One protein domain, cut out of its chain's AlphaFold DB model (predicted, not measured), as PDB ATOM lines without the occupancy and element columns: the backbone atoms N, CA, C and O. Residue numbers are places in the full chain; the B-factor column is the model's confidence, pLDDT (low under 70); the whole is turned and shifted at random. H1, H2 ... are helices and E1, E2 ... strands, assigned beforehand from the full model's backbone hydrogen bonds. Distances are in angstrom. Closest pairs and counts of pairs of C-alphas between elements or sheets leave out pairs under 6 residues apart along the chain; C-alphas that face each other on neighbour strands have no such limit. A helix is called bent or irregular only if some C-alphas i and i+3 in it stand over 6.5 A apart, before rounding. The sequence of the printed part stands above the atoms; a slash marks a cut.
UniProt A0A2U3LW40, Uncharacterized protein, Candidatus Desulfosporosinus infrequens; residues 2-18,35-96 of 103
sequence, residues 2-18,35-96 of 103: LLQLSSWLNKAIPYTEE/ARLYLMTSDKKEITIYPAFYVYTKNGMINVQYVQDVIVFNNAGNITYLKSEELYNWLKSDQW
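Overview. This is residues 2 to 18 and 35 to 96 of the 103 residues of an uncharacterized protein of Candidatus Desulfosporosinus infrequens (UniProt A0A2U3LW40). A strongly twisted antiparallel sheet, bent by its two long strands E2 and E3, has the short helix H2 packed across these two, and H1 packs beside H2 at the sheet's margin. The tip of the long E2 and E3 hairpin, residues 57 to 62, sticks out at one end of the longest axis. The printed part has 79 residues with two named helices and four named strands, along the chain H1 E1 E2 E3 E4 H2; the sheet's order is E1 - E2 - E3 - E4, and the class is mixed, helices and strands. The whole is only just compact, close to loose, with a radius of gyration of the C-alphas of 13.5 A, and elongated, with spans of 46 by 27 by 24 A.

Arrangement. Begin at H1, residues 2 to 11; it is on the sheet but only grazes it, with residues 8 to 11. Next, residues 13 to 14 make a short antiparallel pairing with residues 82 to 83 of E4, residues 78 to 83. Beyond the cut, E1, residues 37 to 40, and E2, residues 46 to 58, form an antiparallel hairpin at 154 degrees; look at N 37 and O 49, 2.9 A apart. E2 and E3, residues 61 to 75, form the next hairpin, with N 56 and O 63 at 3.0 A and N 50 and O 72 at 3.2 A. E2 bends by 56 degrees at residue 49, and E3 bends by 91 degrees at residue 69. E3 and E4 are a hairpin too, with N 73 and O 80 at 2.8 A; the four strands form a meander, each the antiparallel neighbour of the one before. H2, residues 85 to 92, is on the sheet at a height over the sheet of 7.6 A, over E2 and only just over E3, on which 3 of its C-alphas fall; it runs across the strands, at 80 degrees to E2 on the local plane. Its closest C-alphas to E3 are those of Glu 85 and Asp 69, 4.3 A apart. H1 and H2 touch, the C-alphas of Trp 8 and Leu 87 being closest at 6.1 A, at a steep tilt of 49 degrees, opposite ways. In H1 and H2 every O i to N i+4 pair is within hydrogen-bond range.

Along the chain. Find C-alpha 2 at (-17.569, 23.419, 3.101), where H1 begins; it runs 14.4 A to C-alpha 11. E1 spans residues 37 to 40. E2 runs 34.5 A from C-alpha 46 to C-alpha 58 at (-36.985, 38.914, 32.830), E3 comes back over 32.2 A from C-alpha 61 to C-alpha 75, and E4 covers 16.5 A from C-alpha 78 to C-alpha 83. H2 runs from C-alpha 85 to C-alpha 92 at (-24.208, 34.092, 15.129), 10.3 A.

Size, cuts and confidence. The two C-alphas farthest apart are those of Ser 42 and Asn 59, at 46.7 A. Residues 19 to 34 are not printed, in the link across the cut from H1 to E1, and C-alphas 18 and 35 are 22.2 A apart. The links that are printed whole, E1 to E2, E2 to E3, E3 to E4 and E4 to H2, are tight. The mean pLDDT of the printed part of this model is 92.2, and no printed residue is under 70.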
ATOM      1  N   LEU A   2     -17.455  24.805   2.574       74.62
ATOM      2  CA  LEU A   2     -17.569  23.419   3.101       74.62
ATOM      3  C   LEU A   2     -16.282  22.906   3.780       74.62
ATOM      4  O   LEU A   2     -16.341  22.401   4.893       74.62
ATOM      5  N   LEU A   3     -15.109  23.135   3.171       81.31
ATOM      6  CA  LEU A   3     -13.809  22.786   3.773       81.31
ATOM      7  C   LEU A   3     -13.527  23.530   5.090       81.31
ATOM      8  O   LEU A   3     -12.881  22.993   5.985       81.31
ATOM      9  N   GLN A   4     -14.017  24.764   5.215       89.12
ATOM     10  CA  GLN A   4     -13.824  25.599   6.399       89.12
ATOM     11  C   GLN A   4     -14.739  25.146   7.537       89.12
ATOM     12  O   GLN A   4     -14.270  24.970   8.656       89.12
ATOM     13  N   LEU A   5     -16.002  24.844   7.225       89.69
ATOM     14  CA  LEU A   5     -16.938  24.231   8.159       89.69
ATOM     15  C   LEU A   5     -16.404  22.897   8.693       89.69
ATOM     16  O   LEU A   5     -16.378  22.692   9.903       89.69
ATOM     17  N   SER A   6     -15.920  22.013   7.812       90.19
ATOM     18  CA  SER A   6     -15.286  20.759   8.232       90.19
ATOM     19  C   SER A   6     -14.050  21.001   9.101       90.19
ATOM     20  O   SER A   6     -13.857  20.299  10.087       90.19
ATOM     21  N   SER A   7     -13.227  22.006   8.779       94.38
ATOM     22  CA  SER A   7     -12.059  22.358   9.594       94.38
ATOM     23  C   SER A   7     -12.449  22.808  11.003       94.38
ATOM     24  O   SER A   7     -11.850  22.339  11.968       94.38
ATOM     25  N   TRP A   8     -13.460  23.669  11.137       95.94
ATOM     26  CA  TRP A   8     -13.952  24.110  12.442       95.94
ATOM     27  C   TRP A   8     -14.558  22.961  13.248       95.94
ATOM     28  O   TRP A   8     -14.222  22.805  14.416       95.94
ATOM     29  N   LEU A   9     -15.373  22.107  12.618       94.31
ATOM     30  CA  LEU A   9     -15.960  20.934  13.276       94.31
ATOM     31  C   LEU A   9     -14.895  19.936  13.751       94.31
ATOM     32  O   LEU A   9     -15.011  19.413  14.852       94.31
ATOM     33  N   ASN A  10     -13.833  19.715  12.971       94.25
ATOM     34  CA  ASN A  10     -12.732  18.826  13.361       94.25
ATOM     35  C   ASN A  10     -11.904  19.365  14.537       94.25
ATOM     36  O   ASN A  10     -11.273  18.586  15.246       94.25
ATOM     37  N   LYS A  11     -11.866  20.689  14.720       96.38
ATOM     38  CA  LYS A  11     -11.186  21.343  15.850       96.38
ATOM     39  C   LYS A  11     -12.081  21.484  17.079       96.38
ATOM     40  O   LYS A  11     -11.573  21.764  18.161       96.38
ATOM     41  N   ALA A  12     -13.393  21.348  16.908       97.12
ATOM     42  CA  ALA A  12     -14.352  21.538  17.977       97.12
ATOM     43  C   ALA A  12     -14.209  20.438  19.034       97.12
ATOM     44  O   ALA A  12     -14.000  19.267  18.715       97.12
ATOM     45  N   ILE A  13     -14.357  20.814  20.300       97.25
ATOM     46  CA  ILE A  13     -14.283  19.878  21.426       97.25
ATOM     47  C   ILE A  13     -15.673  19.669  22.034       97.25
ATOM     48  O   ILE A  13     -16.485  20.598  22.004       97.25
ATOM     49  N   PRO A  14     -15.976  18.488  22.603       97.19
ATOM     50  CA  PRO A  14     -17.228  18.278  23.321       97.19
ATOM     51  C   PRO A  14     -17.410  19.305  24.441       97.19
ATOM     52  O   PRO A  14     -16.511  19.513  25.254       97.19
ATOM     53  N   TYR A  15     -18.581  19.935  24.488       97.31
ATOM     54  CA  TYR A  15     -18.989  20.773  25.609       97.31
ATOM     55  C   TYR A  15     -19.760  19.905  26.607       97.31
ATOM     56  O   TYR A  15     -20.802  19.346  26.266       97.31
ATOM     57  N   THR A  16     -19.225  19.753  27.817       94.06
ATOM     58  CA  THR A  16     -19.756  18.830  28.840       94.06
ATOM     59  C   THR A  16     -20.402  19.535  30.027       94.06
ATOM     60  O   THR A  16     -20.899  18.873  30.934       94.06
ATOM     61  N   GLU A  17     -20.354  20.863  30.062       94.50
ATOM     62  CA  GLU A  17     -21.028  21.649  31.090       94.50
ATOM     63  C   GLU A  17     -22.542  21.691  30.830       94.50
ATOM     64  O   GLU A  17     -23.023  21.488  29.710       94.50
ATOM     65  N   GLU A  18     -23.310  21.957  31.886       91.81
ATOM     66  CA  GLU A  18     -24.760  22.048  31.787       91.81
ATOM     67  C   GLU A  18     -25.183  23.354  31.103       91.81
ATOM     68  O   GLU A  18     -24.821  24.454  31.524       91.81
ATOM     69  N   ALA A  35     -30.812  31.646  13.702       89.56
ATOM     70  CA  ALA A  35     -30.884  30.961  12.429       89.56
ATOM     71  C   ALA A  35     -30.118  29.630  12.489       89.56
ATOM     72  O   ALA A  35     -29.118  29.488  13.196       89.56
ATOM     73  N   ARG A  36     -30.609  28.647  11.734       91.62
ATOM     74  CA  ARG A  36     -30.044  27.299  11.697       91.62
ATOM     75  C   ARG A  36     -29.465  27.035  10.320       91.62
ATOM     76  O   ARG A  36     -30.157  27.225   9.321       91.62
ATOM     77  N   LEU A  37     -28.218  26.586  10.282       91.88
ATOM     78  CA  LEU A  37     -27.615  26.053   9.073       91.88
ATOM     79  C   LEU A  37     -28.131  24.627   8.871       91.88
ATOM     80  O   LEU A  37     -27.948  23.770   9.737       91.88
ATOM     81  N   TYR A  38     -28.767  24.391   7.728       90.88
ATOM     82  CA  TYR A  38     -29.256  23.081   7.313       90.88
ATOM     83  C   TYR A  38     -28.306  22.489   6.279       90.88
ATOM     84  O   TYR A  38     -28.003  23.124   5.270       90.88
ATOM     85  N   LEU A  39     -27.850  21.266   6.526       88.81
ATOM     86  CA  LEU A  39     -27.000  20.509   5.619       88.81
ATOM     87  C   LEU A  39     -27.670  19.170   5.332       88.81
ATOM     88  O   LEU A  39     -28.150  18.499   6.244       88.81
ATOM     89  N   MET A  40     -27.665  18.783   4.062       88.00
ATOM     90  CA  MET A  40     -28.095  17.464   3.623       88.00
ATOM     91  C   MET A  40     -26.856  16.683   3.203       88.00
ATOM     92  O   MET A  40     -26.103  17.124   2.331       88.00
ATOM     93  N   THR A  41     -26.619  15.540   3.833       82.88
ATOM     94  CA  THR A  41     -25.545  14.631   3.426       82.88
ATOM     95  C   THR A  41     -25.926  13.876   2.148       82.88
ATOM     96  O   THR A  41     -27.085  13.850   1.727       82.88
ATOM     97  N   SER A  42     -24.953  13.222   1.511       84.50
ATOM     98  CA  SER A  42     -25.191  12.414   0.305       84.50
ATOM     99  C   SER A  42     -26.153  11.242   0.540       84.50
ATOM    100  O   SER A  42     -26.870  10.851  -0.378       84.50
ATOM    101  N   ASP A  43     -26.218  10.720   1.768       85.94
ATOM    102  CA  ASP A  43     -27.169   9.691   2.206       85.94
ATOM    103  C   ASP A  43     -28.503  10.267   2.722       85.94
ATOM    104  O   ASP A  43     -29.269   9.558   3.372       85.94
ATOM    105  N   LYS A  44     -28.807  11.532   2.397       85.00
ATOM    106  CA  LYS A  44     -30.048  12.242   2.755       85.00
ATOM    107  C   LYS A  44     -30.301  12.357   4.262       85.00
ATOM    108  O   LYS A  44     -31.451  12.445   4.691       85.00
ATOM    109  N   LYS A  45     -29.245  12.357   5.075       87.38
ATOM    110  CA  LYS A  45     -29.363  12.683   6.496       87.38
ATOM    111  C   LYS A  45     -29.316  14.189   6.674       87.38
ATOM    112  O   LYS A  45     -28.492  14.889   6.084       87.38
ATOM    113  N   GLU A  46     -30.205  14.665   7.530       91.44
ATOM    114  CA  GLU A  46     -30.283  16.069   7.892       91.44
ATOM    115  C   GLU A  46     -29.354  16.359   9.066       91.44
ATOM    116  O   GLU A  46     -29.451  15.755  10.140       91.44
ATOM    117  N   ILE A  47     -28.463  17.322   8.852       93.12
ATOM    118  CA  ILE A  47     -27.630  17.901   9.894       93.12
ATOM    119  C   ILE A  47     -28.075  19.348  10.082       93.12
ATOM    120  O   ILE A  47     -28.128  20.125   9.129       93.12
ATOM    121  N   THR A  48     -28.379  19.717  11.324       94.62
ATOM    122  CA  THR A  48     -28.655  21.107  11.698       94.62
ATOM    123  C   THR A  48     -27.602  21.615  12.659       94.62
ATOM    124  O   THR A  48     -27.281  20.955  13.648       94.62
ATOM    125  N   ILE A  49     -27.062  22.795  12.356       95.75
ATOM    126  CA  ILE A  49     -26.009  23.431  13.147       95.75
ATOM    127  C   ILE A  49     -26.425  24.860  13.483       95.75
ATOM    128  O   ILE A  49     -26.845  25.611  12.602       95.75
ATOM    129  N   TYR A  50     -26.347  25.236  14.756       95.69
ATOM    130  CA  TYR A  50     -26.716  26.575  15.219       95.69
ATOM    131  C   TYR A  50     -26.039  26.911  16.554       95.69
ATOM    132  O   TYR A  50     -25.633  25.993  17.265       95.69
ATOM    133  N   PRO A  51     -25.910  28.195  16.931       97.12
ATOM    134  CA  PRO A  51     -25.403  28.579  18.245       97.12
ATOM    135  C   PRO A  51     -26.278  28.002  19.363       97.12
ATOM    136  O   PRO A  51     -27.505  28.083  19.293       97.12
ATOM    137  N   ALA A  52     -25.662  27.445  20.403       96.88
ATOM    138  CA  ALA A  52     -26.394  27.009  21.581       96.88
ATOM    139  C   ALA A  52     -26.982  28.219  22.310       96.88
ATOM    140  O   ALA A  52     -26.336  29.259  22.469       96.88
ATOM    141  N   PHE A  53     -28.237  28.094  22.728       95.50
ATOM    142  CA  PHE A  53     -28.966  29.174  23.371       95.50
ATOM    143  C   PHE A  53     -30.013  28.624  24.333       95.50
ATOM    144  O   PHE A  53     -30.452  27.480  24.211       95.50
ATOM    145  N   TYR A  54     -30.446  29.475  25.253       93.81
ATOM    146  CA  TYR A  54     -31.612  29.236  26.086       93.81
ATOM    147  C   TYR A  54     -32.479  30.488  26.165       93.81
ATOM    148  O   TYR A  54     -32.031  31.607  25.900       93.81
ATOM    149  N   VAL A  55     -33.742  30.286  26.519       92.00
ATOM    150  CA  VAL A  55     -34.733  31.353  26.639       92.00
ATOM    151  C   VAL A  55     -35.127  31.529  28.095       92.00
ATOM    152  O   VAL A  55     -35.322  30.556  28.820       92.00
ATOM    153  N   TYR A  56     -35.259  32.775  28.537       90.94
ATOM    154  CA  TYR A  56     -35.728  33.102  29.879       90.94
ATOM    155  C   TYR A  56     -36.564  34.381  29.867       90.94
ATOM    156  O   TYR A  56     -36.442  35.217  28.972       90.94
ATOM    157  N   THR A  57     -37.417  34.544  30.873       89.56
ATOM    158  CA  THR A  57     -38.214  35.755  31.059       89.56
ATOM    159  C   THR A  57     -37.585  36.620  32.139       89.56
ATOM    160  O   THR A  57     -37.270  36.149  33.230       89.56
ATOM    161  N   LYS A  58     -37.428  37.913  31.856       88.94
ATOM    162  CA  LYS A  58     -36.985  38.914  32.830       88.94
ATOM    163  C   LYS A  58     -37.819  40.171  32.651       88.94
ATOM    164  O   LYS A  58     -37.921  40.687  31.543       88.94
ATOM    165  N   ASN A  59     -38.432  40.650  33.734       89.19
ATOM    166  CA  ASN A  59     -39.310  41.829  33.731       89.19
ATOM    167  C   ASN A  59     -40.445  41.746  32.687       89.19
ATOM    168  O   ASN A  59     -40.747  42.726  32.015       89.19
ATOM    169  N   GLY A  60     -41.034  40.558  32.504       84.88
ATOM    170  CA  GLY A  60     -42.098  40.323  31.518       84.88
ATOM    171  C   GLY A  60     -41.635  40.273  30.057       84.88
ATOM    172  O   GLY A  60     -42.463  40.068  29.175       84.88
ATOM    173  N   MET A  61     -40.334  40.421  29.789       85.62
ATOM    174  CA  MET A  61     -39.752  40.324  28.451       85.62
ATOM    175  C   MET A  61     -39.063  38.977  28.247       85.62
ATOM    176  O   MET A  61     -38.373  38.472  29.138       85.62
ATOM    177  N   ILE A  62     -39.227  38.419  27.050       87.50
ATOM    178  CA  ILE A  62     -38.525  37.216  26.607       87.50
ATOM    179  C   ILE A  62     -37.106  37.607  26.223       87.50
ATOM    180  O   ILE A  62     -36.901  38.541  25.450       87.50
ATOM    181  N   ASN A  63     -36.131  36.869  26.732       89.38
ATOM    182  CA  ASN A  63     -34.726  37.075  26.443       89.38
ATOM    183  C   ASN A  63     -34.126  35.781  25.902       89.38
ATOM    184  O   ASN A  63     -34.408  34.691  26.401       89.38
ATOM    185  N   VAL A  64     -33.277  35.921  24.888       91.19
ATOM    186  CA  VAL A  64     -32.523  34.826  24.276       91.19
ATOM    187  C   VAL A  64     -31.074  34.994  24.696       91.19
ATOM    188  O   VAL A  64     -30.452  36.006  24.376       91.19
ATOM    189  N   GLN A  65     -30.543  34.018  25.424       94.75
ATOM    190  CA  GLN A  65     -29.149  34.012  25.839       94.75
ATOM    191  C   GLN A  65     -28.380  32.964  25.053       94.75
ATOM    192  O   GLN A  65     -28.727  31.787  25.072       94.75
ATOM    193  N   TYR A  66     -27.300  33.396  24.414       95.94
ATOM    194  CA  TYR A  66     -26.341  32.490  23.798       95.94
ATOM    195  C   TYR A  66     -25.387  31.912  24.840       95.94
ATOM    196  O   TYR A  66     -24.958  32.618  25.761       95.94
ATOM    197  N   VAL A  67     -25.033  30.642  24.657       97.00
ATOM    198  CA  VAL A  67     -23.903  30.010  25.338       97.00
ATOM    199  C   VAL A  67     -22.662  30.305  24.503       97.00
ATOM    200  O   VAL A  67     -22.568  29.888  23.349       97.00
ATOM    201  N   GLN A  68     -21.750  31.095  25.064       96.81
ATOM    202  CA  GLN A  68     -20.609  31.632  24.328       96.81
ATOM    203  C   GLN A  68     -19.723  30.508  23.771       96.81
ATOM    204  O   GLN A  68     -19.375  29.577  24.491       96.81
ATOM    205  N   ASP A  69     -19.368  30.616  22.488       97.88
ATOM    206  CA  ASP A  69     -18.528  29.672  21.732       97.88
ATOM    207  C   ASP A  69     -19.092  28.254  21.596       97.88
ATOM    208  O   ASP A  69     -18.396  27.365  21.109       97.88
ATOM    209  N   VAL A  70     -20.340  28.011  22.005       98.19
ATOM    210  CA  VAL A  70     -20.955  26.683  21.948       98.19
ATOM    211  C   VAL A  70     -21.967  26.623  20.815       98.19
ATOM    212  O   VAL A  70     -22.817  27.500  20.647       98.19
ATOM    213  N   ILE A  71     -21.898  25.546  20.043       97.94
ATOM    214  CA  ILE A  71     -22.832  25.236  18.965       97.94
ATOM    215  C   ILE A  71     -23.550  23.924  19.252       97.94
ATOM    216  O   ILE A  71     -23.011  23.001  19.865       97.94
ATOM    217  N   VAL A  72     -24.783  23.847  18.778       97.44
ATOM    218  CA  VAL A  72     -25.552  22.618  18.685       97.44
ATOM    219  C   VAL A  72     -25.245  21.975  17.346       97.44
ATOM    220  O   VAL A  72     -25.460  22.590  16.303       97.44
ATOM    221  N   PHE A  73     -24.778  20.734  17.381       96.38
ATOM    222  CA  PHE A  73     -24.658  19.867  16.222       96.38
ATOM    223  C   PHE A  73     -25.704  18.763  16.344       96.38
ATOM    224  O   PHE A  73     -25.587  17.874  17.183       96.38
ATOM    225  N   ASN A  74     -26.755  18.836  15.534       95.25
ATOM    226  CA  ASN A  74     -27.828  17.852  15.522       95.25
ATOM    227  C   ASN A  74     -27.745  17.023  14.243       95.25
ATOM    228  O   ASN A  74     -28.018  17.536  13.158       95.25
ATOM    229  N   ASN A  75     -27.389  15.750  14.383       92.06
ATOM    230  CA  ASN A  75     -27.310  14.791  13.290       92.06
ATOM    231  C   ASN A  75     -28.463  13.789  13.397       92.06
ATOM    232  O   ASN A  75     -28.420  12.872  14.224       92.06
ATOM    233  N   ALA A  76     -29.494  13.982  12.571       87.94
ATOM    234  CA  ALA A  76     -30.683  13.132  12.538       87.94
ATOM    235  C   ALA A  76     -31.324  12.895  13.928       87.94
ATOM    236  O   ALA A  76     -31.712  11.779  14.264       87.94
ATOM    237  N   GLY A  77     -31.399  13.941  14.759       89.12
ATOM    238  CA  GLY A  77     -31.965  13.897  16.114       89.12
ATOM    239  C   GLY A  77     -30.940  13.662  17.227       89.12
ATOM    240  O   GLY A  77     -31.246  13.907  18.392       89.12
ATOM    241  N   ASN A  78     -29.715  13.247  16.892       92.06
ATOM    242  CA  ASN A  78     -28.635  13.106  17.865       92.06
ATOM    243  C   ASN A  78     -27.974  14.465  18.089       92.06
ATOM    244  O   ASN A  78     -27.249  14.961  17.222       92.06
ATOM    245  N   ILE A  79     -28.253  15.066  19.244       94.25
ATOM    246  CA  ILE A  79     -27.743  16.381  19.626       94.25
ATOM    247  C   ILE A  79     -26.419  16.232  20.376       94.25
ATOM    248  O   ILE A  79     -26.363  15.612  21.436       94.25
ATOM    249  N   THR A  80     -25.387  16.895  19.859       95.62
ATOM    250  CA  THR A  80     -24.096  17.079  20.522       95.62
ATOM    251  C   THR A  80     -23.821  18.570  20.677       95.62
ATOM    252  O   THR A  80     -24.001  19.343  19.735       95.62
ATOM    253  N   TYR A  81     -23.351  18.977  21.853       97.38
ATOM    254  CA  TYR A  81     -22.864  20.333  22.085       97.38
ATOM    255  C   TYR A  81     -21.356  20.367  21.892       97.38
ATOM    256  O   TYR A  81     -20.629  19.547  22.456       97.38
ATOM    257  N   LEU A  82     -20.890  21.304  21.076       98.06
ATOM    258  CA  LEU A  82     -19.483  21.435  20.726       98.06
ATOM    259  C   LEU A  82     -19.023  22.863  21.000       98.06
ATOM    260  O   LEU A  82     -19.724  23.813  20.659       98.06
ATOM    261  N   LYS A  83     -17.834  23.023  21.581       98.06
ATOM    262  CA  LYS A  83     -17.176  24.323  21.707       98.06
ATOM    263  C   LYS A  83     -16.341  24.591  20.456       98.06
ATOM    264  O   LYS A  83     -15.431  23.825  20.142       98.06
ATOM    265  N   SER A  84     -16.668  25.662  19.744       97.62
ATOM    266  CA  SER A  84     -15.966  26.162  18.561       97.62
ATOM    267  C   SER A  84     -16.270  27.650  18.388       97.62
ATOM    268  O   SER A  84     -17.355  28.019  17.938       97.62
ATOM    269  N   GLU A  85     -15.309  28.503  18.743       97.00
ATOM    270  CA  GLU A  85     -15.450  29.962  18.694       97.00
ATOM    271  C   GLU A  85     -15.701  30.462  17.266       97.00
ATOM    272  O   GLU A  85     -16.624  31.241  17.024       97.00
ATOM    273  N   GLU A  86     -14.923  29.991  16.290       95.81
ATOM    274  CA  GLU A  86     -15.018  30.487  14.919       95.81
ATOM    275  C   GLU A  86     -16.351  30.108  14.268       95.81
ATOM    276  O   GLU A  86     -17.000  30.954  13.649       95.81
ATOM    277  N   LEU A  87     -16.793  28.858  14.448       95.62
ATOM    278  CA  LEU A  87     -18.078  28.401  13.923       95.62
ATOM    279  C   LEU A  87     -19.244  29.100  14.628       95.62
ATOM    280  O   LEU A  87     -20.193  29.518  13.966       95.62
ATOM    281  N   TYR A  88     -19.167  29.269  15.949       96.94
ATOM    282  CA  TYR A  88     -20.153  30.029  16.713       96.94
ATOM    283  C   TYR A  88     -20.284  31.463  16.187       96.94
ATOM    284  O   TYR A  88     -21.392  31.903  15.879       96.94
ATOM    285  N   ASN A  89     -19.165  32.176  16.029       95.31
ATOM    286  CA  ASN A  89     -19.159  33.565  15.576       95.31
ATOM    287  C   ASN A  89     -19.699  33.708  14.148       95.31
ATOM    288  O   ASN A  89     -20.482  34.619  13.879       95.31
ATOM    289  N   TRP A  90     -19.336  32.791  13.249       93.25
ATOM    290  CA  TRP A  90     -19.829  32.786  11.871       93.25
ATOM    291  C   TRP A  90     -21.329  32.461  11.774       93.25
ATOM    292  O   TRP A  90     -22.046  33.081  10.988       93.25
ATOM    293  N   LEU A  91     -21.838  31.544  12.604       93.94
ATOM    294  CA  LEU A  91     -23.272  31.256  12.679       93.94
ATOM    295  C   LEU A  91     -24.058  32.425  13.287       93.94
ATOM    296  O   LEU A  91     -25.098  32.810  12.756       93.94
ATOM    297  N   LYS A  92     -23.559  33.002  14.387       93.44
ATOM    298  CA  LYS A  92     -24.208  34.092  15.129       93.44
ATOM    299  C   LYS A  92     -24.249  35.406  14.350       93.44
ATOM    300  O   LYS A  92     -25.156  36.204  14.564       93.44
ATOM    301  N   SER A  93     -23.275  35.650  13.477       91.25
ATOM    302  CA  SER A  93     -23.225  36.853  12.641       91.25
ATOM    303  C   SER A  93     -24.131  36.782  11.411       91.25
ATOM    304  O   SER A  93     -24.195  37.756  10.662       91.25
ATOM    305  N   ASP A  94     -24.800  35.645  11.173       86.19
ATOM    306  CA  ASP A  94     -25.595  35.375   9.970       86.19
ATOM    307  C   ASP A  94     -24.816  35.513   8.640       86.19
ATOM    308  O   ASP A  94     -25.415  35.436   7.565       86.19
ATOM    309  N   GLN A  95     -23.484  35.662   8.679       78.06
ATOM    310  CA  GLN A  95     -22.640  35.854   7.490       78.06
ATOM    311  C   GLN A  95     -22.813  34.721   6.477       78.06
ATOM    312  O   GLN A  95     -22.921  34.968   5.273       78.06
ATOM    313  N   TRP A  96     -22.964  33.495   6.977       79.25
ATOM    314  CA  TRP A  96     -23.213  32.299   6.181       79.25
ATOM    315  C   TRP A  96     -24.415  32.425   5.241       79.25
ATOM    316  O   TRP A  96     -24.375  31.896   4.134       79.25
TER     317      TRP A  96